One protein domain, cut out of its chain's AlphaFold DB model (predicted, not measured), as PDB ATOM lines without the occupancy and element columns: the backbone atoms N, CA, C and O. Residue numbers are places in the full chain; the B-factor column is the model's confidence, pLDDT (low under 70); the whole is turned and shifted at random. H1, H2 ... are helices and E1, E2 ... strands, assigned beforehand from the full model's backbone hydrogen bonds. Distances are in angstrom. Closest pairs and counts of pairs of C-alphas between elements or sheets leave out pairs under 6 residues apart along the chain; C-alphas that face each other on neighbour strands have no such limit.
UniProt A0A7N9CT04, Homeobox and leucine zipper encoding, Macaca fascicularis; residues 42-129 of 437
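Overview. This is residues 42 to 129 of the 437 residues of the protein "Homeobox and leucine zipper encoding" of Macaca fascicularis (UniProt A0A7N9CT04). The short hairpin of E1 and E2 sits beside H4, the helix in the middle of the domain, and H1 runs on from E2 to pack on H4 as well. Away from the hairpin, H2 and H3 run opposite ways at a small angle to each other, with H3 packed on the first turns of H4 at a wide angle, while H5 lies off to one side of this body. The printed part has 88 residues, with two named strands and five named helices in the order E1, E2, H1, H2, H3, H4, H5; the sheet, E1 - E2, is antiparallel and the class is mostly helix. The whole is compact, with a radius of gyration of the C-alphas of 13.2 A and spans of 37 by 29 by 24 A.

Along the chain. Find C-alpha 42 at (156.276, 149.188, 114.061), where E1, residues 42 to 44, begins. E2 is residues 54 to 57, 10.0 A long, and H1 follows at residues 58 to 62. Look next for H4, residues 96 to 109, which runs 19.8 A from C-alpha 96 at (169.884, 137.331, 110.304). H2 is residues 68 to 76, 12.2 A long, and H3 is residues 82 to 92, 15.4 A long. H5, residues 116 to 128, measures 18.1 A and ends at C-alpha 128 (178.402, 133.432, 136.182).

Arrangement. Start at the hairpin, where N 42 and O 56 are 2.8 A apart and N 54 and O 44 are 3.2 A apart, both within hydrogen-bond range. The closest C-alphas of E1 and H4 are those of Leu 44 and Met 104, 6.7 A apart; E2 and H4 are near each other. H1 and H4 touch, closest at the C-alphas of Thr 61 and Trp 102, 5.4 A apart. H3 touches H4, with residues 96 to 100 of H4 alone, closest at the C-alphas of Cys 89 and Met 96, 6.0 A apart; they run opposite ways at a steep tilt of 69.6 degrees, only just short of about perpendicular. H2 is close to H3 but not clearly touching, with the C-alphas of Leu 70 and Leu 88 7.7 A apart, at a shallow tilt of 24 degrees, opposite ways. H2 is also close to H4 but not clearly touching, with the C-alphas of Phe 74 and Phe 103 7.3 A apart, at a steep tilt of 56 degrees, the same way. H5 is apart from H4 and from the other named helices and strands. In H1, H2, H3, H4 and H5 every O i to N i+4 pair is within hydrogen-bond range.

Size, cuts and confidence. The C-alphas of Gln 57 and Tyr 128 are the two farthest apart, at 37.8 A. The printed part has no cut and no long link. Look for pLDDT under 70 at residues 45 to 53, 57 to 60 and 125 to 129; the mean of the printed part is 78.9.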
ATOM      1  N   ILE A  42     155.509 149.068 112.817       74.25
ATOM      2  CA  ILE A  42     156.276 149.188 114.061       74.25
ATOM      3  C   ILE A  42     157.558 149.959 113.741       74.25
ATOM      4  O   ILE A  42     158.307 149.590 112.836       74.25
ATOM      5  N   CYS A  43     157.814 151.016 114.508       77.06
ATOM      6  CA  CYS A  43     159.074 151.743 114.462       77.06
ATOM      7  C   CYS A  43     160.134 150.984 115.270       77.06
ATOM      8  O   CYS A  43     159.947 150.750 116.468       77.06
ATOM      9  N   LEU A  44     161.225 150.589 114.621       75.75
ATOM     10  CA  LEU A  44     162.371 149.955 115.258       75.75
ATOM     11  C   LEU A  44     163.521 150.965 115.402       75.75
ATOM     12  O   LEU A  44     163.723 151.785 114.500       75.75
ATOM     13  N   PRO A  45     164.287 150.917 116.510       67.12
ATOM     14  CA  PRO A  45     165.499 151.720 116.640       67.12
ATOM     15  C   PRO A  45     166.501 151.377 115.523       67.12
ATOM     16  O   PRO A  45     166.473 150.251 115.018       67.12
ATOM     17  N   PRO A  46     167.369 152.327 115.135       67.50
ATOM     18  CA  PRO A  46     168.302 152.146 114.028       67.50
ATOM     19  C   PRO A  46     169.219 150.932 114.190       67.50
ATOM     20  O   PRO A  46     169.653 150.599 115.295       67.50
ATOM     21  N   ILE A  47     169.511 150.290 113.057       57.09
ATOM     22  CA  ILE A  47     170.369 149.094 112.939       57.09
ATOM     23  C   ILE A  47     171.585 149.301 112.020       57.09
ATOM     24  O   ILE A  47     172.356 148.364 111.842       57.09
ATOM     25  N   SER A  48     171.725 150.497 111.438       52.69
ATOM     26  CA  SER A  48     172.838 150.927 110.580       52.69
ATOM     27  C   SER A  48     173.543 152.129 111.218       52.69
ATOM     28  O   SER A  48     172.944 152.847 112.028       52.69
ATOM     29  N   GLU A  49     174.791 152.359 110.819       50.34
ATOM     30  CA  GLU A  49     175.648 153.483 111.227       50.34
ATOM     31  C   GLU A  49     175.005 154.849 110.919       50.34
ATOM     32  O   GLU A  49     175.215 155.826 111.632       50.34
ATOM     33  N   GLU A  50     174.113 154.889 109.928       55.59
ATOM     34  CA  GLU A  50     173.346 156.062 109.486       55.59
ATOM     35  C   GLU A  50     172.247 156.528 110.469       55.59
ATOM     36  O   GLU A  50     171.523 157.481 110.183       55.59
ATOM     37  N   LEU A  51     172.052 155.837 111.602       57.22
ATOM     38  CA  LEU A  51     171.050 156.144 112.641       57.22
ATOM     39  C   LEU A  51     169.581 156.256 112.160       57.22
ATOM     40  O   LEU A  51     168.716 156.738 112.899       57.22
ATOM     41  N   GLN A  52     169.248 155.744 110.971       60.06
ATOM     42  CA  GLN A  52     167.887 155.810 110.427       60.06
ATOM     43  C   GLN A  52     166.905 154.855 111.124       60.06
ATOM     44  O   GLN A  52     167.146 153.652 111.247       60.06
ATOM     45  N   LEU A  53     165.756 155.389 111.556       65.75
ATOM     46  CA  LEU A  53     164.682 154.603 112.170       65.75
ATOM     47  C   LEU A  53     164.027 153.695 111.122       65.75
ATOM     48  O   LEU A  53     163.549 154.169 110.090       65.75
ATOM     49  N   VAL A  54     163.937 152.397 111.416       72.00
ATOM     50  CA  VAL A  54     163.403 151.411 110.469       72.00
ATOM     51  C   VAL A  54     161.925 151.162 110.749       72.00
ATOM     52  O   VAL A  54     161.548 150.648 111.804       72.00
ATOM     53  N   TRP A  55     161.068 151.489 109.784       70.38
ATOM     54  CA  TRP A  55     159.645 151.155 109.828       70.38
ATOM     55  C   TRP A  55     159.420 149.767 109.233       70.38
ATOM     56  O   TRP A  55     159.680 149.543 108.054       70.38
ATOM     57  N   THR A  56     158.925 148.829 110.039       70.62
ATOM     58  CA  THR A  56     158.657 147.447 109.604       70.62
ATOM     59  C   THR A  56     157.192 147.091 109.806       70.62
ATOM     60  O   THR A  56     156.583 147.470 110.805       70.62
ATOM     61  N   GLN A  57     156.587 146.360 108.869       69.62
ATOM     62  CA  GLN A  57     155.204 145.912 109.037       69.62
ATOM     63  C   GLN A  57     155.162 144.782 110.073       69.62
ATOM     64  O   GLN A  57     155.808 143.751 109.888       69.62
ATOM     65  N   ALA A  58     154.350 144.920 111.125       64.81
ATOM     66  CA  ALA A  58     154.197 143.921 112.190       64.81
ATOM     67  C   ALA A  58     153.921 142.512 111.640       64.81
ATOM     68  O   ALA A  58     154.439 141.520 112.155       64.81
ATOM     69  N   ALA A  59     153.153 142.431 110.549       60.75
ATOM     70  CA  ALA A  59     152.855 141.188 109.848       60.75
ATOM     71  C   ALA A  59     154.115 140.456 109.335       60.75
ATOM     72  O   ALA A  59     154.170 139.236 109.444       60.75
ATOM     73  N   GLN A  60     155.154 141.164 108.873       64.50
ATOM     74  CA  GLN A  60     156.409 140.536 108.425       64.50
ATOM     75  C   GLN A  60     157.167 139.868 109.582       64.50
ATOM     76  O   GLN A  60     157.793 138.830 109.395       64.50
ATOM     77  N   THR A  61     157.073 140.414 110.800       70.88
ATOM     78  CA  THR A  61     157.619 139.751 112.000       70.88
ATOM     79  C   THR A  61     156.743 138.589 112.479       70.88
ATOM     80  O   THR A  61     157.257 137.656 113.087       70.88
ATOM     81  N   SER A  62     155.442 138.587 112.162       71.81
ATOM     82  CA  SER A  62     154.500 137.563 112.641       71.81
ATOM     83  C   SER A  62     154.749 136.162 112.065       71.81
ATOM     84  O   SER A  62     154.413 135.176 112.716       71.81
ATOM     85  N   GLU A  63     155.426 136.053 110.914       78.12
ATOM     86  CA  GLU A  63     155.902 134.774 110.349       78.12
ATOM     87  C   GLU A  63     156.770 133.990 111.351       78.12
ATOM     88  O   GLU A  63     156.728 132.760 111.404       78.12
ATOM     89  N   LEU A  64     157.544 134.711 112.167       83.50
ATOM     90  CA  LEU A  64     158.481 134.157 113.140       83.50
ATOM     91  C   LEU A  64     157.875 133.966 114.541       83.50
ATOM     92  O   LEU A  64     158.491 133.295 115.369       83.50
ATOM     93  N   ASP A  65     156.661 134.465 114.806       82.69
ATOM     94  CA  ASP A  65     155.985 134.312 116.108       82.69
ATOM     95  C   ASP A  65     155.684 132.846 116.462       82.69
ATOM     96  O   ASP A  65     155.581 132.511 117.639       82.69
ATOM     97  N   SER A  66     155.571 131.970 115.460       82.06
ATOM     98  CA  SER A  66     155.363 130.524 115.642       82.06
ATOM     99  C   SER A  66     156.664 129.737 115.856       82.06
ATOM    100  O   SER A  66     156.618 128.524 116.054       82.06
ATOM    101  N   ASN A  67     157.837 130.377 115.791       86.44
ATOM    102  CA  ASN A  67     159.118 129.683 115.912       86.44
ATOM    103  C   ASN A  67     159.466 129.424 117.388       86.44
ATOM    104  O   ASN A  67     159.935 130.313 118.107       86.44
ATOM    105  N   GLU A  68     159.286 128.179 117.833       84.06
ATOM    106  CA  GLU A  68     159.550 127.761 119.216       84.06
ATOM    107  C   GLU A  68     160.980 128.054 119.688       84.06
ATOM    108  O   GLU A  68     161.191 128.326 120.869       84.06
ATOM    109  N   HIS A  69     161.972 128.029 118.795       87.25
ATOM    110  CA  HIS A  69     163.366 128.279 119.160       87.25
ATOM    111  C   HIS A  69     163.632 129.763 119.414       87.25
ATOM    112  O   HIS A  69     164.303 130.094 120.393       87.25
ATOM    113  N   LEU A  70     163.053 130.653 118.602       88.69
ATOM    114  CA  LEU A  70     163.102 132.097 118.847       88.69
ATOM    115  C   LEU A  70     162.360 132.457 120.138       88.69
ATOM    116  O   LEU A  70     162.909 133.167 120.982       88.69
ATOM    117  N   LEU A  71     161.165 131.892 120.350       85.12
ATOM    118  CA  LEU A  71     160.408 132.041 121.597       85.12
ATOM    119  C   LEU A  71     161.186 131.521 122.814       85.12
ATOM    120  O   LEU A  71     161.194 132.176 123.857       85.12
ATOM    121  N   LYS A  72     161.864 130.373 122.698       81.75
ATOM    122  CA  LYS A  72     162.682 129.792 123.772       81.75
ATOM    123  C   LYS A  72     163.880 130.680 124.103       81.75
ATOM    124  O   LYS A  72     164.072 130.987 125.280       81.75
ATOM    125  N   THR A  73     164.638 131.143 123.110       85.31
ATOM    126  CA  THR A  73     165.768 132.055 123.351       85.31
ATOM    127  C   THR A  73     165.291 133.387 123.925       85.31
ATOM    128  O   THR A  73     165.828 133.815 124.940       85.31
ATOM    129  N   PHE A  74     164.223 133.984 123.385       86.00
ATOM    130  CA  PHE A  74     163.612 135.196 123.944       86.00
ATOM    131  C   PHE A  74     163.135 135.005 125.387       86.00
ATOM    132  O   PHE A  74     163.292 135.904 126.212       86.00
ATOM    133  N   SER A  75     162.577 133.830 125.708       80.56
ATOM    134  CA  SER A  75     162.147 133.512 127.070       80.56
ATOM    135  C   SER A  75     163.313 133.448 128.052       80.56
ATOM    136  O   SER A  75     163.130 133.834 129.196       80.56
ATOM    137  N   TYR A  76     164.488 132.995 127.610       78.38
ATOM    138  CA  TYR A  76     165.695 132.907 128.430       78.38
ATOM    139  C   TYR A  76     166.395 134.266 128.564       78.38
ATOM    140  O   TYR A  76     166.733 134.685 129.669       78.38
ATOM    141  N   PHE A  77     166.585 134.966 127.443       85.00
ATOM    142  CA  PHE A  77     167.204 136.285 127.401       85.00
ATOM    143  C   PHE A  77     166.685 137.099 126.197       85.00
ATOM    144  O   PHE A  77     166.969 136.747 125.050       85.00
ATOM    145  N   PRO A  78     165.951 138.211 126.405       86.88
ATOM    146  CA  PRO A  78     165.368 138.990 125.306       86.88
ATOM    147  C   PRO A  78     166.385 139.855 124.531       86.88
ATOM    148  O   PRO A  78     166.004 140.519 123.567       86.88
ATOM    149  N   TYR A  79     167.664 139.844 124.930       88.81
ATOM    150  CA  TYR A  79     168.777 140.587 124.318       88.81
ATOM    151  C   TYR A  79     169.916 139.639 123.861       88.81
ATOM    152  O   TYR A  79     171.052 139.789 124.321       88.81
ATOM    153  N   PRO A  80     169.639 138.631 123.006       89.31
ATOM    154  CA  PRO A  80     170.639 137.643 122.582       89.31
ATOM    155  C   PRO A  80     171.895 138.307 121.999       89.31
ATOM    156  O   PRO A  80     171.811 139.370 121.379       89.31
ATOM    157  N   SER A  81     173.062 137.689 122.198       88.19
ATOM    158  CA  SER A  81     174.304 138.166 121.580       88.19
ATOM    159  C   SER A  81     174.272 137.976 120.059       88.19
ATOM    160  O   SER A  81     173.482 137.189 119.533       88.19
ATOM    161  N   LEU A  82     175.156 138.663 119.329       88.94
ATOM    162  CA  LEU A  82     175.252 138.482 117.877       88.94
ATOM    163  C   LEU A  82     175.617 137.029 117.509       88.94
ATOM    164  O   LEU A  82     175.085 136.499 116.537       88.94
ATOM    165  N   ALA A  83     176.429 136.363 118.340       89.38
ATOM    166  CA  ALA A  83     176.752 134.943 118.215       89.38
ATOM    167  C   ALA A  83     175.530 134.034 118.452       89.38
ATOM    168  O   ALA A  83     175.309 133.100 117.682       89.38
ATOM    169  N   ASP A  84     174.685 134.328 119.450       88.81
ATOM    170  CA  ASP A  84     173.428 133.591 119.669       88.81
ATOM    171  C   ASP A  84     172.484 133.732 118.465       88.81
ATOM    172  O   ASP A  84     171.879 132.751 118.027       88.81
ATOM    173  N   ILE A  85     172.367 134.941 117.904       92.12
ATOM    174  CA  ILE A  85     171.549 135.192 116.710       92.12
ATOM    175  C   ILE A  85     172.132 134.441 115.505       92.12
ATOM    176  O   ILE A  85     171.379 133.766 114.802       92.12
ATOM    177  N   ALA A  86     173.448 134.484 115.286       91.69
ATOM    178  CA  ALA A  86     174.112 133.730 114.220       91.69
ATOM    179  C   ALA A  86     173.879 132.216 114.355       91.69
ATOM    180  O   ALA A  86     173.530 131.558 113.375       91.69
ATOM    181  N   LEU A  87     173.972 131.674 115.572       91.56
ATOM    182  CA  LEU A  87     173.711 130.262 115.852       91.56
ATOM    183  C   LEU A  87     172.244 129.878 115.602       91.56
ATOM    184  O   LEU A  87     171.983 128.801 115.063       91.56
ATOM    185  N   LEU A  88     171.286 130.743 115.954       91.56
ATOM    186  CA  LEU A  88     169.867 130.563 115.617       91.56
ATOM    187  C   LEU A  88     169.643 130.559 114.098       91.56
ATOM    188  O   LEU A  88     168.903 129.715 113.593       91.56
ATOM    189  N   CYS A  89     170.292 131.471 113.374       93.31
ATOM    190  CA  CYS A  89     170.186 131.574 111.920       93.31
ATOM    191  C   CYS A  89     170.747 130.330 111.228       93.31
ATOM    192  O   CYS A  89     170.035 129.688 110.457       93.31
ATOM    193  N   LEU A  90     171.971 129.930 111.583       93.06
ATOM    194  CA  LEU A  90     172.645 128.754 111.032       93.06
ATOM    195  C   LEU A  90     171.891 127.451 111.339       93.06
ATOM    196  O   LEU A  90     171.745 126.601 110.466       93.06
ATOM    197  N   ARG A  91     171.393 127.283 112.572       90.62
ATOM    198  CA  ARG A  91     170.745 126.033 113.007       90.62
ATOM    199  C   ARG A  91     169.340 125.834 112.440       90.62
ATOM    200  O   ARG A  91     168.930 124.690 112.271       90.62
ATOM    201  N   TYR A  92     168.605 126.916 112.183       87.50
ATOM    202  CA  TYR A  92     167.194 126.854 111.774       87.50
ATOM    203  C   TYR A  92     166.921 127.466 110.390       87.50
ATOM    204  O   TYR A  92     165.760 127.636 110.027       87.50
ATOM    205  N   GLY A  93     167.965 127.794 109.617       88.75
ATOM    206  CA  GLY A  93     167.839 128.349 108.263       88.75
ATOM    207  C   GLY A  93     167.162 129.722 108.218       88.75
ATOM    208  O   GLY A  93     166.442 130.023 107.269       88.75
ATOM    209  N   LEU A  94     167.335 130.537 109.263       89.25
ATOM    210  CA  LEU A  94     166.678 131.842 109.389       89.25
ATOM    211  C   LEU A  94     167.583 132.962 108.866       89.25
ATOM    212  O   LEU A  94     168.801 132.899 109.004       89.25
ATOM    213  N   GLN A  95     166.986 134.021 108.316       89.00
ATOM    214  CA  GLN A  95     167.731 135.218 107.917       89.00
ATOM    215  C   GLN A  95     168.053 136.100 109.130       89.00
ATOM    216  O   GLN A  95     167.169 136.422 109.928       89.00
ATOM    217  N   MET A  96     169.313 136.524 109.220       90.00
ATOM    218  CA  MET A  96     169.884 137.331 110.304       90.00
ATOM    219  C   MET A  96     169.066 138.596 110.584       90.00
ATOM    220  O   MET A  96     168.705 138.880 111.729       90.00
ATOM    221  N   GLU A  97     168.695 139.314 109.532       87.38
ATOM    222  CA  GLU A  97     167.985 140.591 109.582       87.38
ATOM    223  C   GLU A  97     166.561 140.373 110.095       87.38
ATOM    224  O   GLU A  97     166.101 141.106 110.970       87.38
ATOM    225  N   LYS A  98     165.889 139.306 109.632       88.56
ATOM    226  CA  LYS A  98     164.555 138.919 110.112       88.56
ATOM    227  C   LYS A  98     164.578 138.536 111.594       88.56
ATOM    228  O   LYS A  98     163.690 138.956 112.334       88.56
ATOM    229  N   VAL A  99     165.591 137.796 112.058       91.12
ATOM    230  CA  VAL A  99     165.715 137.416 113.478       91.12
ATOM    231  C   VAL A  99     166.030 138.634 114.355       91.12
ATOM    232  O   VAL A  99     165.342 138.838 115.356       91.12
ATOM    233  N   LYS A 100     166.990 139.491 113.973       89.75
ATOM    234  CA  LYS A 100     167.280 140.767 114.666       89.75
ATOM    235  C   LYS A 100     166.009 141.616 114.805       89.75
ATOM    236  O   LYS A 100     165.624 141.981 115.918       89.75
ATOM    237  N   THR A 101     165.323 141.842 113.683       89.38
ATOM    238  CA  THR A 101     164.056 142.587 113.585       89.38
ATOM    239  C   THR A 101     162.979 141.984 114.484       89.38
ATOM    240  O   THR A 101     162.320 142.712 115.227       89.38
ATOM    241  N   TRP A 102     162.833 140.656 114.498       91.38
ATOM    242  CA  TRP A 102     161.878 139.967 115.365       91.38
ATOM    243  C   TRP A 102     162.186 140.169 116.855       91.38
ATOM    244  O   TRP A 102     161.293 140.547 117.608       91.38
ATOM    245  N   PHE A 103     163.442 140.028 117.294       91.31
ATOM    246  CA  PHE A 103     163.825 140.299 118.691       91.31
ATOM    247  C   PHE A 103     163.623 141.771 119.090       91.31
ATOM    248  O   PHE A 103     163.310 142.065 120.246       91.31
ATOM    249  N   MET A 104     163.796 142.720 118.167       88.88
ATOM    250  CA  MET A 104     163.479 144.138 118.395       88.88
ATOM    251  C   MET A 104     161.964 144.356 118.531       88.88
ATOM    252  O   MET A 104     161.511 144.882 119.548       88.88
ATOM    253  N   ALA A 105     161.175 143.878 117.566       86.69
ATOM    254  CA  ALA A 105     159.719 143.984 117.580       86.69
ATOM    255  C   ALA A 105     159.096 143.286 118.801       86.69
ATOM    256  O   ALA A 105     158.182 143.827 119.423       86.69
ATOM    257  N   GLN A 106     159.611 142.123 119.200       85.38
ATOM    258  CA  GLN A 106     159.104 141.370 120.346       85.38
ATOM    259  C   GLN A 106     159.422 142.062 121.681       85.38
ATOM    260  O   GLN A 106     158.553 142.118 122.554       85.38
ATOM    261  N   ARG A 107     160.603 142.688 121.830       88.94
ATOM    262  CA  ARG A 107     160.895 143.564 122.982       88.94
ATOM    263  C   ARG A 107     159.893 144.718 123.071       88.94
ATOM    264  O   ARG A 107     159.327 144.928 124.141       88.94
ATOM    265  N   LEU A 108     159.596 145.391 121.956       84.38
ATOM    266  CA  LEU A 108     158.602 146.474 121.908       84.38
ATOM    267  C   LEU A 108     157.180 145.982 122.235       84.38
ATOM    268  O   LEU A 108     156.500 146.581 123.067       84.38
ATOM    269  N   ARG A 109     156.742 144.852 121.661       76.00
ATOM    270  CA  ARG A 109     155.426 144.227 121.926       76.00
ATOM    271  C   ARG A 109     155.248 143.811 123.389       76.00
ATOM    272  O   ARG A 109     154.129 143.861 123.901       76.00
ATOM    273  N   CYS A 110     156.330 143.418 124.058       77.69
ATOM    274  CA  CYS A 110     156.357 143.103 125.488       77.69
ATOM    275  C   CYS A 110     156.631 144.325 126.391       77.69
ATOM    276  O   CYS A 110     156.573 144.187 127.612       77.69
ATOM    277  N   GLY A 111     156.910 145.505 125.826       79.19
ATOM    278  CA  GLY A 111     157.236 146.725 126.572       79.19
ATOM    279  C   GLY A 111     158.578 146.672 127.312       79.19
ATOM    280  O   GLY A 111     158.710 147.295 128.363       79.19
ATOM    281  N   ILE A 112     159.547 145.899 126.815       81.44
ATOM    282  CA  ILE A 112     160.863 145.696 127.436       81.44
ATOM    283  C   ILE A 112     161.798 146.853 127.068       81.44
ATOM    284  O   ILE A 112     162.093 147.071 125.894       81.44
ATOM    285  N   SER A 113     162.281 147.567 128.085       82.50
ATOM    286  CA  SER A 113     163.113 148.769 127.948       82.50
ATOM    287  C   SER A 113     164.291 148.760 128.934       82.50
ATOM    288  O   SER A 113     164.358 149.603 129.829       82.50
ATOM    289  N   TRP A 114     165.175 147.765 128.834       80.38
ATOM    290  CA  TRP A 114     166.383 147.693 129.667       80.38
ATOM    291  C   TRP A 114     167.466 148.656 129.157       80.38
ATOM    292  O   TRP A 114     167.605 148.837 127.944       80.38
ATOM    293  N   SER A 115     168.244 149.242 130.069       77.38
ATOM    294  CA  SER A 115     169.473 149.978 129.738       77.38
ATOM    295  C   SER A 115     170.614 149.031 129.337       77.38
ATOM    296  O   SER A 115     170.565 147.837 129.623       77.38
ATOM    297  N   SER A 116     171.673 149.565 128.714       75.12
ATOM    298  CA  SER A 116     172.887 148.787 128.392       75.12
ATOM    299  C   SER A 116     173.480 148.101 129.634       75.12
ATOM    300  O   SER A 116     173.778 146.911 129.618       75.12
ATOM    301  N   GLU A 117     173.531 148.831 130.750       77.56
ATOM    302  CA  GLU A 117     173.968 148.335 132.059       77.56
ATOM    303  C   GLU A 117     173.079 147.190 132.581       77.56
ATOM    304  O   GLU A 117     173.591 146.161 133.011       77.56
ATOM    305  N   GLU A 118     171.748 147.304 132.485       77.25
ATOM    306  CA  GLU A 118     170.811 146.251 132.915       77.25
ATOM    307  C   GLU A 118     170.903 144.986 132.041       77.25
ATOM    308  O   GLU A 118     170.708 143.867 132.532       77.25
ATOM    309  N   ILE A 119     171.215 145.145 130.750       83.69
ATOM    310  CA  ILE A 119     171.466 144.036 129.821       83.69
ATOM    311  C   ILE A 119     172.752 143.314 130.221       83.69
ATOM    312  O   ILE A 119     172.721 142.094 130.397       83.69
ATOM    313  N   GLU A 120     173.852 144.043 130.411       82.88
ATOM    314  CA  GLU A 120     175.155 143.443 130.696       82.88
ATOM    315  C   GLU A 120     175.229 142.862 132.118       82.88
ATOM    316  O   GLU A 120     175.680 141.733 132.293       82.88
ATOM    317  N   GLU A 121     174.644 143.519 133.128       73.12
ATOM    318  CA  GLU A 121     174.504 142.953 134.480       73.12
ATOM    319  C   GLU A 121     173.703 141.638 134.451       73.12
ATOM    320  O   GLU A 121     173.994 140.679 135.171       73.12
ATOM    321  N   THR A 122     172.671 141.545 133.607       76.06
ATOM    322  CA  THR A 122     171.894 140.306 133.460       76.06
ATOM    323  C   THR A 122     172.661 139.242 132.678       76.06
ATOM    324  O   THR A 122     172.629 138.079 133.077       76.06
ATOM    325  N   ARG A 123     173.406 139.618 131.633       78.19
ATOM    326  CA  ARG A 123     174.290 138.716 130.883       78.19
ATOM    327  C   ARG A 123     175.376 138.130 131.788       78.19
ATOM    328  O   ARG A 123     175.488 136.909 131.865       78.19
ATOM    329  N   ALA A 124     176.077 138.964 132.553       70.38
ATOM    330  CA  ALA A 124     177.068 138.541 133.538       70.38
ATOM    331  C   ALA A 124     176.467 137.582 134.581       70.38
ATOM    332  O   ALA A 124     177.029 136.518 134.836       70.38
ATOM    333  N   ARG A 125     175.276 137.882 135.124       68.31
ATOM    334  CA  ARG A 125     174.562 136.979 136.054       68.31
ATOM    335  C   ARG A 125     174.164 135.641 135.421       68.31
ATOM    336  O   ARG A 125     174.154 134.635 136.124       68.31
ATOM    337  N   VAL A 126     173.839 135.614 134.129       65.00
ATOM    338  CA  VAL A 126     173.509 134.387 133.380       65.00
ATOM    339  C   VAL A 126     174.754 133.546 133.086       65.00
ATOM    340  O   VAL A 126     174.700 132.322 133.203       65.00
ATOM    341  N   VAL A 127     175.882 134.182 132.759       62.91
ATOM    342  CA  VAL A 127     177.171 133.510 132.524       62.91
ATOM    343  C   VAL A 127     177.749 132.950 133.828       62.91
ATOM    344  O   VAL A 127     178.115 131.780 133.874       62.91
ATOM    345  N   TYR A 128     177.764 133.752 134.896       50.03
ATOM    346  CA  TYR A 128     178.402 133.432 136.182       50.03
ATOM    347  C   TYR A 128     177.540 132.560 137.116       50.03
ATOM    348  O   TYR A 128     177.998 132.155 138.178       50.03
ATOM    349  N   ARG A 129     176.268 132.303 136.773       49.28
ATOM    350  CA  ARG A 129     175.316 131.585 137.646       49.28
ATOM    351  C   ARG A 129     174.420 130.590 136.899       49.28
ATOM    352  O   ARG A 129     173.215 130.473 137.164       49.28
TER     353      ARG A 129